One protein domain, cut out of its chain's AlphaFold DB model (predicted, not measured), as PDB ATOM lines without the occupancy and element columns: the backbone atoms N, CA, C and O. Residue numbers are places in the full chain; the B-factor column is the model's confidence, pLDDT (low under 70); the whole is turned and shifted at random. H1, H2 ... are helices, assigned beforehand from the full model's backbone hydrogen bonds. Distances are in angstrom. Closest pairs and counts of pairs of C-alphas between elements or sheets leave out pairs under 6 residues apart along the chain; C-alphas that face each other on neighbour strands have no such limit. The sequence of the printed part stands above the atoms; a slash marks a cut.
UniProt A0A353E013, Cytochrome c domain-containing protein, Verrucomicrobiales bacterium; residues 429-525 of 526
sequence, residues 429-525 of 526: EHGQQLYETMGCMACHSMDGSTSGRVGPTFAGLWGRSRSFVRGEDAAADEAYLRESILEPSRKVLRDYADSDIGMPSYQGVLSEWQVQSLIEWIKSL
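AT A GLANCE: This is residues 429 to 525 of the 526 residues of the protein "Cytochrome c domain-containing protein" of Verrucomicrobiales bacterium (UniProt A0A353E013). The domain has little regular structure: three short helices and long loops, with H1 and H3 crossing at one end and H2 packed on H3 farther in. The long links, residues 438 to 477 and 487 to 511, loop out to the other end. The printed part has 97 residues, with H1, H2 and H3 in chain order and no named strand; the class is all helix, though only 30 residues are in named elements. It is compact, with a radius of gyration of the C-alphas of 12.5 A, and spans 32 by 26 by 24 A.

HOW THE PARTS SIT: H3, residues 512 to 523, touches H1, residues 429 to 437, about perpendicular at 82 degrees; their closest C-alphas, of Gly 431 and Leu 518, are 3.8 A apart. With residues 515 to 519 alone, H3 touches H2, residues 478 to 486, at a steep tilt of 59 degrees, opposite ways; the closest C-alphas, of Leu 481 and Ile 519, are 6.7 A apart. H1 and H2 are apart. In H1, H2 and H3 every O i to N i+4 pair is within hydrogen-bond range.

IN THESE COORDINATES: H3 is 16.5 A long, H1 12.6 A and H2 12.1 A. C-alpha 429 is at (-32.583, 49.566, 29.216) and C-alpha 523 at (-41.131, 52.021, 36.950).

THE WHOLE: The C-alphas of Glu 429 and Asp 498, the two farthest apart, are 34.0 A apart. The printed part has no cut, and both links are long. Residues 452 and 498 to 501 have pLDDT under 70.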
ATOM      1  N   GLU A 429     -33.110  50.557  30.169       92.56
ATOM      2  CA  GLU A 429     -32.583  49.566  29.216       92.56
ATOM      3  C   GLU A 429     -31.688  48.523  29.904       92.56
ATOM      4  O   GLU A 429     -31.847  47.319  29.693       92.56
ATOM      5  N   HIS A 430     -30.788  48.965  30.789       89.88
ATOM      6  CA  HIS A 430     -29.953  48.038  31.546       89.88
ATOM      7  C   HIS A 430     -30.775  47.198  32.535       89.88
ATOM      8  O   HIS A 430     -30.514  46.007  32.706       89.88
ATOM      9  N   GLY A 431     -31.810  47.782  33.147       93.00
ATOM     10  CA  GLY A 431     -32.750  47.042  33.988       93.00
ATOM     11  C   GLY A 431     -33.458  45.912  33.236       93.00
ATOM     12  O   GLY A 431     -33.534  44.797  33.753       93.00
ATOM     13  N   GLN A 432     -33.883  46.145  31.992       93.06
ATOM     14  CA  GLN A 432     -34.468  45.094  31.154       93.06
ATOM     15  C   GLN A 432     -33.484  43.942  30.912       93.06
ATOM     16  O   GLN A 432     -33.828  42.772  31.084       93.06
ATOM     17  N   GLN A 433     -32.237  44.268  30.562       86.00
ATOM     18  CA  GLN A 433     -31.190  43.266  30.341       86.00
ATOM     19  C   GLN A 433     -30.939  42.435  31.607       86.00
ATOM     20  O   GLN A 433     -30.805  41.209  31.541       86.00
ATOM     21  N   LEU A 434     -30.912  43.074  32.781       88.56
ATOM     22  CA  LEU A 434     -30.772  42.385  34.065       88.56
ATOM     23  C   LEU A 434     -31.960  41.459  34.358       88.56
ATOM     24  O   LEU A 434     -31.749  40.333  34.804       88.56
ATOM     25  N   TYR A 435     -33.193  41.880  34.072       87.75
ATOM     26  CA  TYR A 435     -34.390  41.051  34.261       87.75
ATOM     27  C   TYR A 435     -34.318  39.719  33.488       87.75
ATOM     28  O   TYR A 435     -34.700  38.665  34.013       87.75
ATOM     29  N   GLU A 436     -33.770  39.748  32.273       81.44
ATOM     30  CA  GLU A 436     -33.589  38.565  31.425       81.44
ATOM     31  C   GLU A 436     -32.390  37.711  31.871       81.44
ATOM     32  O   GLU A 436     -32.483  36.485  32.022       81.44
ATOM     33  N   THR A 437     -31.249  38.358  32.108       76.00
ATOM     34  CA  THR A 437     -29.976  37.672  32.372       76.00
ATOM     35  C   THR A 437     -29.911  37.064  33.770       76.00
ATOM     36  O   THR A 437     -29.408  35.943  33.905       76.00
ATOM     37  N   MET A 438     -30.496  37.730  34.771       81.38
ATOM     38  CA  MET A 438     -30.558  37.265  36.162       81.38
ATOM     39  C   MET A 438     -31.691  36.263  36.419       81.38
ATOM     40  O   MET A 438     -31.799  35.730  37.519       81.38
ATOM     41  N   GLY A 439     -32.525  35.972  35.413       73.31
ATOM     42  CA  GLY A 439     -33.573  34.956  35.516       73.31
ATOM     43  C   GLY A 439     -34.823  35.410  36.274       73.31
ATOM     44  O   GLY A 439     -35.661  34.573  36.615       73.31
ATOM     45  N   CYS A 440     -35.001  36.718  36.496       85.56
ATOM     46  CA  CYS A 440     -36.199  37.288  37.125       85.56
ATOM     47  C   CYS A 440     -37.477  36.918  36.356       85.56
ATOM     48  O   CYS A 440     -38.524  36.668  36.961       85.56
ATOM     49  N   MET A 441     -37.372  36.795  35.028       85.06
ATOM     50  CA  MET A 441     -38.475  36.402  34.151       85.06
ATOM     51  C   MET A 441     -39.034  35.000  34.403       85.06
ATOM     52  O   MET A 441     -40.115  34.700  33.904       85.06
ATOM     53  N   ALA A 442     -38.331  34.135  35.144       73.62
ATOM     54  CA  ALA A 442     -38.837  32.823  35.554       73.62
ATOM     55  C   ALA A 442     -40.105  32.974  36.398       73.62
ATOM     56  O   ALA A 442     -41.127  32.317  36.178       73.62
ATOM     57  N   CYS A 443     -40.019  33.894  37.358       79.94
ATOM     58  CA  CYS A 443     -40.970  34.032  38.443       79.94
ATOM     59  C   CYS A 443     -41.898  35.224  38.233       79.94
ATOM     60  O   CYS A 443     -43.068  35.114  38.577       79.94
ATOM     61  N   HIS A 444     -41.403  36.317  37.650       89.38
ATOM     62  CA  HIS A 444     -42.131  37.578  37.516       89.38
ATOM     63  C   HIS A 444     -42.512  37.836  36.060       89.38
ATOM     64  O   HIS A 444     -41.646  37.855  35.186       89.38
ATOM     65  N   SER A 445     -43.799  38.031  35.787       88.62
ATOM     66  CA  SER A 445     -44.312  38.405  34.464       88.62
ATOM     67  C   SER A 445     -44.315  39.922  34.250       88.62
ATOM     68  O   SER A 445     -44.237  40.695  35.205       88.62
ATOM     69  N   MET A 446     -44.421  40.342  32.988       90.75
ATOM     70  CA  MET A 446     -44.522  41.755  32.583       90.75
ATOM     71  C   MET A 446     -45.893  42.113  32.002       90.75
ATOM     72  O   MET A 446     -46.129  43.260  31.657       90.75
ATOM     73  N   ASP A 447     -46.789  41.139  31.863       87.75
ATOM     74  CA  ASP A 447     -48.075  41.269  31.166       87.75
ATOM     75  C   ASP A 447     -49.279  41.125  32.113       87.75
ATOM     76  O   ASP A 447     -50.420  41.000  31.672       87.75
ATOM     77  N   GLY A 448     -49.037  41.087  33.426       86.00
ATOM     78  CA  GLY A 448     -50.076  40.868  34.430       86.00
ATOM     79  C   GLY A 448     -50.401  39.395  34.686       86.00
ATOM     80  O   GLY A 448     -51.119  39.100  35.645       86.00
ATOM     81  N   SER A 449     -49.880  38.457  33.886       83.62
ATOM     82  CA  SER A 449     -50.181  37.034  34.051       83.62
ATOM     83  C   SER A 449     -49.580  36.477  35.345       83.62
ATOM     84  O   SER A 449     -48.388  36.598  35.606       83.62
ATOM     85  N   THR A 450     -50.394  35.831  36.175       77.81
ATOM     86  CA  THR A 450     -49.927  35.139  37.394       77.81
ATOM     87  C   THR A 450     -50.060  33.621  37.296       77.81
ATOM     88  O   THR A 450     -49.468  32.889  38.083       77.81
ATOM     89  N   SER A 451     -50.789  33.119  36.296       71.81
ATOM     90  CA  SER A 451     -50.938  31.681  36.067       71.81
ATOM     91  C   SER A 451     -49.598  31.046  35.684       71.81
ATOM     92  O   SER A 451     -48.915  31.514  34.773       71.81
ATOM     93  N   GLY A 452     -49.193  30.000  36.409       63.31
ATOM     94  CA  GLY A 452     -47.902  29.328  36.220       63.31
ATOM     95  C   GLY A 452     -46.682  30.131  36.690       63.31
ATOM     96  O   GLY A 452     -45.558  29.639  36.587       63.31
ATOM     97  N   ARG A 453     -46.878  31.337  37.235       72.19
ATOM     98  CA  ARG A 453     -45.833  32.173  37.838       72.19
ATOM     99  C   ARG A 453     -45.834  31.996  39.354       72.19
ATOM    100  O   ARG A 453     -46.861  31.691  39.945       72.19
ATOM    101  N   VAL A 454     -44.672  32.175  39.976       75.38
ATOM    102  CA  VAL A 454     -44.506  32.049  41.443       75.38
ATOM    103  C   VAL A 454     -44.100  33.347  42.109       75.38
ATOM    104  O   VAL A 454     -44.061  33.419  43.331       75.38
ATOM    105  N   GLY A 455     -43.782  34.361  41.311       83.12
ATOM    106  CA  GLY A 455     -43.605  35.724  41.765       83.12
ATOM    107  C   GLY A 455     -44.753  36.601  41.261       83.12
ATOM    108  O   GLY A 455     -45.401  36.276  40.260       83.12
ATOM    109  N   PRO A 456     -45.007  37.737  41.925       89.31
ATOM    110  CA  PRO A 456     -45.959  38.723  41.437       89.31
ATOM    111  C   PRO A 456     -45.518  39.330  40.102       89.31
ATOM    112  O   PRO A 456     -44.326  39.502  39.853       89.31
ATOM    113  N   THR A 457     -46.497  39.723  39.287       91.56
ATOM    114  CA  THR A 457     -46.275  40.522  38.073       91.56
ATOM    115  C   THR A 457     -45.606  41.862  38.390       91.56
ATOM    116  O   THR A 457     -45.885  42.473  39.430       91.56
ATOM    117  N   PHE A 458     -44.757  42.320  37.471       94.38
ATOM    118  CA  PHE A 458     -44.195  43.670  37.454       94.38
ATOM    119  C   PHE A 458     -45.055  44.672  36.673       94.38
ATOM    120  O   PHE A 458     -44.904  45.867  36.901       94.38
ATOM    121  N   ALA A 459     -45.984  44.205  35.827       93.06
ATOM    122  CA  ALA A 459     -46.940  45.068  35.122       93.06
ATOM    123  C   ALA A 459     -47.717  45.959  36.103       93.06
ATOM    124  O   ALA A 459     -48.336  45.440  37.048       93.06
ATOM    125  N   GLY A 460     -47.649  47.274  35.901       92.81
ATOM    126  CA  GLY A 460     -48.302  48.286  36.729       92.81
ATOM    127  C   GLY A 460     -47.960  48.191  38.213       92.81
ATOM    128  O   GLY A 460     -48.807  48.470  39.069       92.81
ATOM    129  N   LEU A 461     -46.762  47.697  38.552       94.62
ATOM    130  CA  LEU A 461     -46.375  47.493  39.947       94.62
ATOM    131  C   LEU A 461     -46.086  48.821  40.646       94.62
ATOM    132  O   LEU A 461     -46.463  48.975  41.805       94.62
ATOM    133  N   TRP A 462     -45.431  49.768  39.973       95.62
ATOM    134  CA  TRP A 462     -44.981  51.015  40.591       95.62
ATOM    135  C   TRP A 462     -46.135  51.815  41.213       95.62
ATOM    136  O   TRP A 462     -47.143  52.104  40.573       95.62
ATOM    137  N   GLY A 463     -45.990  52.164  42.495       94.38
ATOM    138  CA  GLY A 463     -46.992  52.920  43.254       94.38
ATOM    139  C   GLY A 463     -48.247  52.128  43.647       94.38
ATOM    140  O   GLY A 463     -49.079  52.640  44.398       94.38
ATOM    141  N   ARG A 464     -48.396  50.872  43.206       93.81
ATOM    142  CA  ARG A 464     -49.545  50.028  43.556       93.81
ATOM    143  C   ARG A 464     -49.477  49.596  45.021       93.81
ATOM    144  O   ARG A 464     -48.418  49.216  45.508       93.81
ATOM    145  N   SER A 465     -50.615  49.599  45.714       94.44
ATOM    146  CA  SER A 465     -50.693  49.099  47.094       94.44
ATOM    147  C   SER A 465     -50.439  47.589  47.171       94.44
ATOM    148  O   SER A 465     -50.887  46.825  46.306       94.44
ATOM    149  N   ARG A 466     -49.714  47.158  48.207       93.94
ATOM    150  CA  ARG A 466     -49.310  45.775  48.467       93.94
ATOM    151  C   ARG A 466     -49.673  45.389  49.891       93.94
ATOM    152  O   ARG A 466     -49.336  46.104  50.829       93.94
ATOM    153  N   SER A 467     -50.303  44.228  50.039       92.50
ATOM    154  CA  SER A 467     -50.671  43.676  51.341       92.50
ATOM    155  C   SER A 467     -49.704  42.572  51.751       92.50
ATOM    156  O   SER A 467     -49.499  41.603  51.015       92.50
ATOM    157  N   PHE A 468     -49.129  42.693  52.945       90.62
ATOM    158  CA  PHE A 468     -48.105  41.773  53.443       90.62
ATOM    159  C   PHE A 468     -48.657  40.797  54.480       90.62
ATOM    160  O   PHE A 468     -49.636  41.082  55.178       90.62
ATOM    161  N   VAL A 469     -48.009  39.635  54.594       85.06
ATOM    162  CA  VAL A 469     -48.300  38.637  55.640       85.06
ATOM    163  C   VAL A 469     -48.098  39.239  57.028       85.06
ATOM    164  O   VAL A 469     -48.854  38.956  57.954       85.06
ATOM    165  N   ARG A 470     -47.072  40.084  57.172       81.44
ATOM    166  CA  ARG A 470     -46.738  40.800  58.404       81.44
ATOM    167  C   ARG A 470     -46.472  42.267  58.077       81.44
ATOM    168  O   ARG A 470     -45.730  42.550  57.142       81.44
ATOM    169  N   GLY A 471     -47.035  43.169  58.878       85.44
ATOM    170  CA  GLY A 471     -46.912  44.618  58.695       85.44
ATOM    171  C   GLY A 471     -48.127  45.258  58.019       85.44
ATOM    172  O   GLY A 471     -49.086  44.575  57.655       85.44
ATOM    173  N   GLU A 472     -48.083  46.584  57.905       89.38
ATOM    174  CA  GLU A 472     -49.111  47.386  57.239       89.38
ATOM    175  C   GLU A 472     -48.946  47.349  55.722       89.38
ATOM    176  O   GLU A 472     -47.832  47.222  55.208       89.38
ATOM    177  N   ASP A 473     -50.062  47.476  55.010       92.38
ATOM    178  CA  ASP A 473     -50.063  47.593  53.559       92.38
ATOM    179  C   ASP A 473     -49.290  48.857  53.136       92.38
ATOM    180  O   ASP A 473     -49.430  49.919  53.746       92.38
ATOM    181  N   ALA A 474     -48.477  48.753  52.087       92.88
ATOM    182  CA  ALA A 474     -47.656  49.862  51.601       92.88
ATOM    183  C   ALA A 474     -47.656  49.927  50.073       92.88
ATOM    184  O   ALA A 474     -47.887  48.927  49.393       92.88
ATOM    185  N   ALA A 475     -47.381  51.110  49.524       95.06
ATOM    186  CA  ALA A 475     -47.173  51.263  48.091       95.06
ATOM    187  C   ALA A 475     -45.883  50.553  47.654       95.06
ATOM    188  O   ALA A 475     -44.894  50.526  48.387       95.06
ATOM    189  N   ALA A 476     -45.884  50.011  46.439       94.81
ATOM    190  CA  ALA A 476     -44.686  49.516  45.783       94.81
ATOM    191  C   ALA A 476     -43.834  50.690  45.274       94.81
ATOM    192  O   ALA A 476     -43.801  50.999  44.082       94.81
ATOM    193  N   ASP A 477     -43.201  51.374  46.223       95.50
ATOM    194  CA  ASP A 477     -42.249  52.452  46.002       95.50
ATOM    195  C   ASP A 477     -40.813  51.924  45.851       95.50
ATOM    196  O   ASP A 477     -40.547  50.719  45.813       95.50
ATOM    197  N   GLU A 478     -39.858  52.840  45.735       95.88
ATOM    198  CA  GLU A 478     -38.459  52.491  45.510       95.88
ATOM    199  C   GLU A 478     -37.847  51.726  46.691       95.88
ATOM    200  O   GLU A 478     -37.070  50.791  46.483       95.88
ATOM    201  N   ALA A 479     -38.225  52.076  47.924       95.06
ATOM    202  CA  ALA A 479     -37.748  51.387  49.117       95.06
ATOM    203  C   ALA A 479     -38.284  49.951  49.168       95.06
ATOM    204  O   ALA A 479     -37.527  49.023  49.458       95.06
ATOM    205  N   TYR A 480     -39.561  49.752  48.826       94.38
ATOM    206  CA  TYR A 480     -40.162  48.428  48.697       94.38
ATOM    207  C   TYR A 480     -39.476  47.581  47.624       94.38
ATOM    208  O   TYR A 480     -39.153  46.421  47.891       94.38
ATOM    209  N   LEU A 481     -39.253  48.128  46.423       95.75
ATOM    210  CA  LEU A 481     -38.614  47.384  45.334       95.75
ATOM    211  C   LEU A 481     -37.175  47.002  45.697       95.75
ATOM    212  O   LEU A 481     -36.800  45.841  45.542       95.75
ATOM    213  N   ARG A 482     -36.399  47.938  46.256       96.19
ATOM    214  CA  ARG A 482     -35.028  47.681  46.721       96.19
ATOM    215  C   ARG A 482     -34.990  46.609  47.816       96.19
ATOM    216  O   ARG A 482     -34.232  45.650  47.690       96.19
ATOM    217  N   GLU A 483     -35.836  46.717  48.845       93.00
ATOM    218  CA  GLU A 483     -35.931  45.702  49.909       93.00
ATOM    219  C   GLU A 483     -36.371  44.341  49.349       93.00
ATOM    220  O   GLU A 483     -35.815  43.320  49.729       93.00
ATOM    221  N   SER A 484     -37.308  44.306  48.399       92.88
ATOM    222  CA  SER A 484     -37.781  43.052  47.795       92.88
ATOM    223  C   SER A 484     -36.728  42.378  46.910       92.88
ATOM    224  O   SER A 484     -36.708  41.157  46.815       92.88
ATOM    225  N   ILE A 485     -35.841  43.149  46.271       93.06
ATOM    226  CA  ILE A 485     -34.730  42.620  45.465       93.06
ATOM    227  C   ILE A 485     -33.610  42.080  46.370       93.06
ATOM    228  O   ILE A 485     -33.081  40.991  46.136       93.06
ATOM    229  N   LEU A 486     -33.243  42.834  47.408       91.56
ATOM    230  CA  LEU A 486     -32.091  42.519  48.255       91.56
ATOM    231  C   LEU A 486     -32.443  41.555  49.395       91.56
ATOM    232  O   LEU A 486     -31.673  40.645  49.692       91.56
ATOM    233  N   GLU A 487     -33.613  41.705  50.006       88.56
ATOM    234  CA  GLU A 487     -34.070  40.961  51.186       88.56
ATOM    235  C   GLU A 487     -35.522  40.448  51.005       88.56
ATOM    236  O   GLU A 487     -36.403  40.745  51.821       88.56
ATOM    237  N   PRO A 488     -35.806  39.639  49.963       87.88
ATOM    238  CA  PRO A 488     -37.168  39.257  49.559       87.88
ATOM    239  C   PRO A 488     -38.019  38.609  50.660       87.88
ATOM    240  O   PRO A 488     -39.243  38.735  50.664       87.88
ATOM    241  N   SER A 489     -37.396  37.926  51.625       83.94
ATOM    242  CA  SER A 489     -38.102  37.277  52.734       83.94
ATOM    243  C   SER A 489     -38.632  38.246  53.800       83.94
ATOM    244  O   SER A 489     -39.354  37.810  54.696       83.94
ATOM    245  N   ARG A 490     -38.293  39.546  53.749       86.31
ATOM    246  CA  ARG A 490     -38.756  40.538  54.741       86.31
ATOM    247  C   ARG A 490     -40.205  40.955  54.548       86.31
ATOM    248  O   ARG A 490     -40.923  41.111  55.534       86.31
ATOM    249  N   LYS A 491     -40.635  41.114  53.294       86.50
ATOM    250  CA  LYS A 491     -41.986  41.564  52.927       86.50
ATOM    251  C   LYS A 491     -42.653  40.591  51.966       86.50
ATOM    252  O   LYS A 491     -42.864  40.875  50.789       86.50
ATOM    253  N   VAL A 492     -43.030  39.437  52.506       85.56
ATOM    254  CA  VAL A 492     -43.836  38.450  51.780       85.56
ATOM    255  C   VAL A 492     -45.275  38.956  51.667       85.56
ATOM    256  O   VAL A 492     -45.875  39.405  52.647       85.56
ATOM    257  N   LEU A 493     -45.825  38.901  50.458       87.38
ATOM    258  CA  LEU A 493     -47.204  39.290  50.161       87.38
ATOM    259  C   LEU A 493     -48.190  38.244  50.685       87.38
ATOM    260  O   LEU A 493     -47.881  37.054  50.656       87.38
ATOM    261  N   ARG A 494     -49.392  38.664  51.106       85.75
ATOM    262  CA  ARG A 494     -50.426  37.735  51.614       85.75
ATOM    263  C   ARG A 494     -50.775  36.637  50.615       85.75
ATOM    264  O   ARG A 494     -50.868  35.484  51.009       85.75
ATOM    265  N   ASP A 495     -50.860  36.979  49.333       82.50
ATOM    266  CA  ASP A 495     -51.177  36.029  48.257       82.50
ATOM    267  C   ASP A 495     -50.098  34.943  48.060       82.50
ATOM    268  O   ASP A 495     -50.322  33.971  47.347       82.50
ATOM    269  N   TYR A 496     -48.929  35.105  48.690       79.19
ATOM    270  CA  TYR A 496     -47.781  34.201  48.608       79.19
ATOM    271  C   TYR A 496     -47.389  33.636  49.985       79.19
ATOM    272  O   TYR A 496     -46.320  33.044  50.115       79.19
ATOM    273  N   ALA A 497     -48.231  33.814  51.014       71.31
ATOM    274  CA  ALA A 497     -47.940  33.412  52.395       71.31
ATOM    275  C   ALA A 497     -47.633  31.915  52.541       71.31
ATOM    276  O   ALA A 497     -46.758  31.541  53.318       71.31
ATOM    277  N   ASP A 498     -48.333  31.094  51.760       63.47
ATOM    278  CA  ASP A 498     -48.260  29.633  51.814       63.47
ATOM    279  C   ASP A 498     -47.288  29.054  50.767       63.47
ATOM    280  O   ASP A 498     -47.266  27.851  50.519       63.47
ATOM    281  N   SER A 499     -46.485  29.896  50.108       65.06
ATOM    282  CA  SER A 499     -45.525  29.456  49.094       65.06
ATOM    283  C   SER A 499     -44.197  29.026  49.728       65.06
ATOM    284  O   SER A 499     -43.447  29.863  50.220       65.06
ATOM    285  N   ASP A 500     -43.821  27.747  49.598       58.59
ATOM    286  CA  ASP A 500     -42.442  27.256  49.860       58.59
ATOM    287  C   ASP A 500     -41.482  27.559  48.678       58.59
ATOM    288  O   ASP A 500     -40.470  26.892  48.433       58.59
ATOM    289  N   ILE A 501     -41.860  28.539  47.854       59.44
ATOM    290  CA  ILE A 501     -41.113  29.059  46.712       59.44
ATOM    291  C   ILE A 501     -40.713  30.468  47.101       59.44
ATOM    292  O   ILE A 501     -41.555  31.366  47.155       59.44
ATOM    293  N   GLY A 502     -39.437  30.644  47.414       70.94
ATOM    294  CA  GLY A 502     -38.892  31.949  47.733       70.94
ATOM    295  C   GLY A 502     -38.194  32.575  46.536       70.94
ATOM    296  O   GLY A 502     -37.765  31.900  45.600       70.94
ATOM    297  N   MET A 503     -38.079  33.893  46.586       84.00
ATOM    298  CA  MET A 503     -37.190  34.640  45.711       84.00
ATOM    299  C   MET A 503     -35.782  34.623  46.330       84.00
ATOM    300  O   MET A 503     -35.663  34.873  47.533       84.00
ATOM    301  N   PRO A 504     -34.725  34.317  45.556       82.44
ATOM    302  CA  PRO A 504     -33.359  34.410  46.052       82.44
ATOM    303  C   PRO A 504     -32.989  35.865  46.345       82.44
ATOM    304  O   PRO A 504     -33.439  36.787  45.665       82.44
ATOM    305  N   SER A 505     -32.144  36.066  47.351       88.06
ATOM    306  CA  SER A 505     -31.582  37.383  47.653       88.06
ATOM    307  C   SER A 505     -30.554  37.792  46.594       88.06
ATOM    308  O   SER A 505     -29.630  37.034  46.295       88.06
ATOM    309  N   TYR A 506     -30.678  39.018  46.078       87.38
ATOM    310  CA  TYR A 506     -29.666  39.641  45.215       87.38
ATOM    311  C   TYR A 506     -28.669  40.511  45.995       87.38
ATOM    312  O   TYR A 506     -27.864  41.235  45.403       87.38
ATOM    313  N   GLN A 507     -28.689  40.431  47.327       88.88
ATOM    314  CA  GLN A 507     -27.768  41.153  48.194       88.88
ATOM    315  C   GLN A 507     -26.320  40.746  47.907       88.88
ATOM    316  O   GLN A 507     -25.967  39.570  47.977       88.88
ATOM    317  N   GLY A 508     -25.484  41.723  47.553       82.75
ATOM    318  CA  GLY A 508     -24.094  41.482  47.158       82.75
ATOM    319  C   GLY A 508     -23.921  40.784  45.803       82.75
ATOM    320  O   GLY A 508     -22.792  40.646  45.344       82.75
ATOM    321  N   VAL A 509     -25.018  40.360  45.162       84.00
ATOM    322  CA  VAL A 509     -25.042  39.805  43.800       84.00
ATOM    323  C   VAL A 509     -25.118  40.931  42.778       84.00
ATOM    324  O   VAL A 509     -24.416  40.903  41.772       84.00
ATOM    325  N   LEU A 510     -25.985  41.912  43.042       86.62
ATOM    326  CA  LEU A 510     -26.119  43.126  42.248       86.62
ATOM    327  C   LEU A 510     -25.442  44.291  42.969       86.62
ATOM    328  O   LEU A 510     -25.570  44.448  44.185       86.62
ATOM    329  N   SER A 511     -24.744  45.116  42.197       87.25
ATOM    330  CA  SER A 511     -24.265  46.428  42.640       87.25
ATOM    331  C   SER A 511     -25.420  47.433  42.729       87.25
ATOM    332  O   SER A 511     -26.499  47.208  42.180       87.25
ATOM    333  N   GLU A 512     -25.208  48.567  43.401       89.00
ATOM    334  CA  GLU A 512     -26.290  49.536  43.618       89.00
ATOM    335  C   GLU A 512     -26.807  50.152  42.303       89.00
ATOM    336  O   GLU A 512     -28.009  50.234  42.065       89.00
ATOM    337  N   TRP A 513     -25.933  50.492  41.356       89.94
ATOM    338  CA  TRP A 513     -26.397  51.026  40.071       89.94
ATOM    339  C   TRP A 513     -27.230  50.004  39.262       89.94
ATOM    340  O   TRP A 513     -28.149  50.389  38.532       89.94
ATOM    341  N   GLN A 514     -26.967  48.699  39.417       91.19
ATOM    342  CA  GLN A 514     -27.755  47.622  38.800       91.19
ATOM    343  C   GLN A 514     -29.125  47.467  39.463       91.19
ATOM    344  O   GLN A 514     -30.131  47.324  38.766       91.19
ATOM    345  N   VAL A 515     -29.180  47.533  40.797       94.25
ATOM    346  CA  VAL A 515     -30.448  47.546  41.544       94.25
ATOM    347  C   VAL A 515     -31.283  48.751  41.123       94.25
ATOM    348  O   VAL A 515     -32.454  48.591  40.779       94.25
ATOM    349  N   GLN A 516     -30.675  49.937  41.047       95.69
ATOM    350  CA  GLN A 516     -31.361  51.129  40.562       95.69
ATOM    351  C   GLN A 516     -31.844  50.965  39.114       95.69
ATOM    352  O   GLN A 516     -32.971  51.340  38.812       95.69
ATOM    353  N   SER A 517     -31.048  50.361  38.226       95.62
ATOM    354  CA  SER A 517     -31.451  50.116  36.831       95.62
ATOM    355  C   SER A 517     -32.692  49.224  36.736       95.62
ATOM    356  O   SER A 517     -33.620  49.542  35.996       95.62
ATOM    357  N   LEU A 518     -32.751  48.142  37.524       96.00
ATOM    358  CA  LEU A 518     -33.946  47.290  37.623       96.00
ATOM    359  C   LEU A 518     -35.167  48.073  38.112       96.00
ATOM    360  O   LEU A 518     -36.259  47.893  37.582       96.00
ATOM    361  N   ILE A 519     -34.989  48.949  39.102       96.50
ATOM    362  CA  ILE A 519     -36.071  49.784  39.634       96.50
ATOM    363  C   ILE A 519     -36.572  50.770  38.571       96.50
ATOM    364  O   ILE A 519     -37.781  50.869  38.372       96.50
ATOM    365  N   GLU A 520     -35.674  51.461  37.862       96.06
ATOM    366  CA  GLU A 520     -36.041  52.370  36.764       96.06
ATOM    367  C   GLU A 520     -36.772  51.645  35.633       96.06
ATOM    368  O   GLU A 520     -37.720  52.176  35.053       96.06
ATOM    369  N   TRP A 521     -36.385  50.404  35.353       96.25
ATOM    370  CA  TRP A 521     -37.100  49.579  34.393       96.25
ATOM    371  C   TRP A 521     -38.492  49.173  34.885       96.25
ATOM    372  O   TRP A 521     -39.465  49.375  34.162       96.25
ATOM    373  N   ILE A 522     -38.632  48.695  36.128       96.06
ATOM    374  CA  ILE A 522     -39.938  48.340  36.713       96.06
ATOM    375  C   ILE A 522     -40.881  49.554  36.737       96.06
ATOM    376  O   ILE A 522     -42.064  49.403  36.445       96.06
ATOM    377  N   LYS A 523     -40.367  50.760  37.023       94.50
ATOM    378  CA  LYS A 523     -41.131  52.021  36.950       94.50
ATOM    379  C   LYS A 523     -41.721  52.281  35.560       94.50
ATOM    380  O   LYS A 523     -42.751  52.938  35.463       94.50
ATOM    381  N   SER A 524     -41.070  51.791  34.503       93.88
ATOM    382  CA  SER A 524     -41.514  51.974  33.115       93.88
ATOM    383  C   SER A 524     -42.554  50.953  32.638       93.88
ATOM    384  O   SER A 524     -43.088  51.112  31.545       93.88
ATOM    385  N   LEU A 525     -42.845  49.916  33.434       91.25
ATOM    386  CA  LEU A 525     -43.838  48.893  33.103       91.25
ATOM    387  C   LEU A 525     -45.228  49.341  33.579       91.25
ATOM    388  O   LEU A 525     -45.503  49.358  34.781       91.25
TER     389      LEU A 525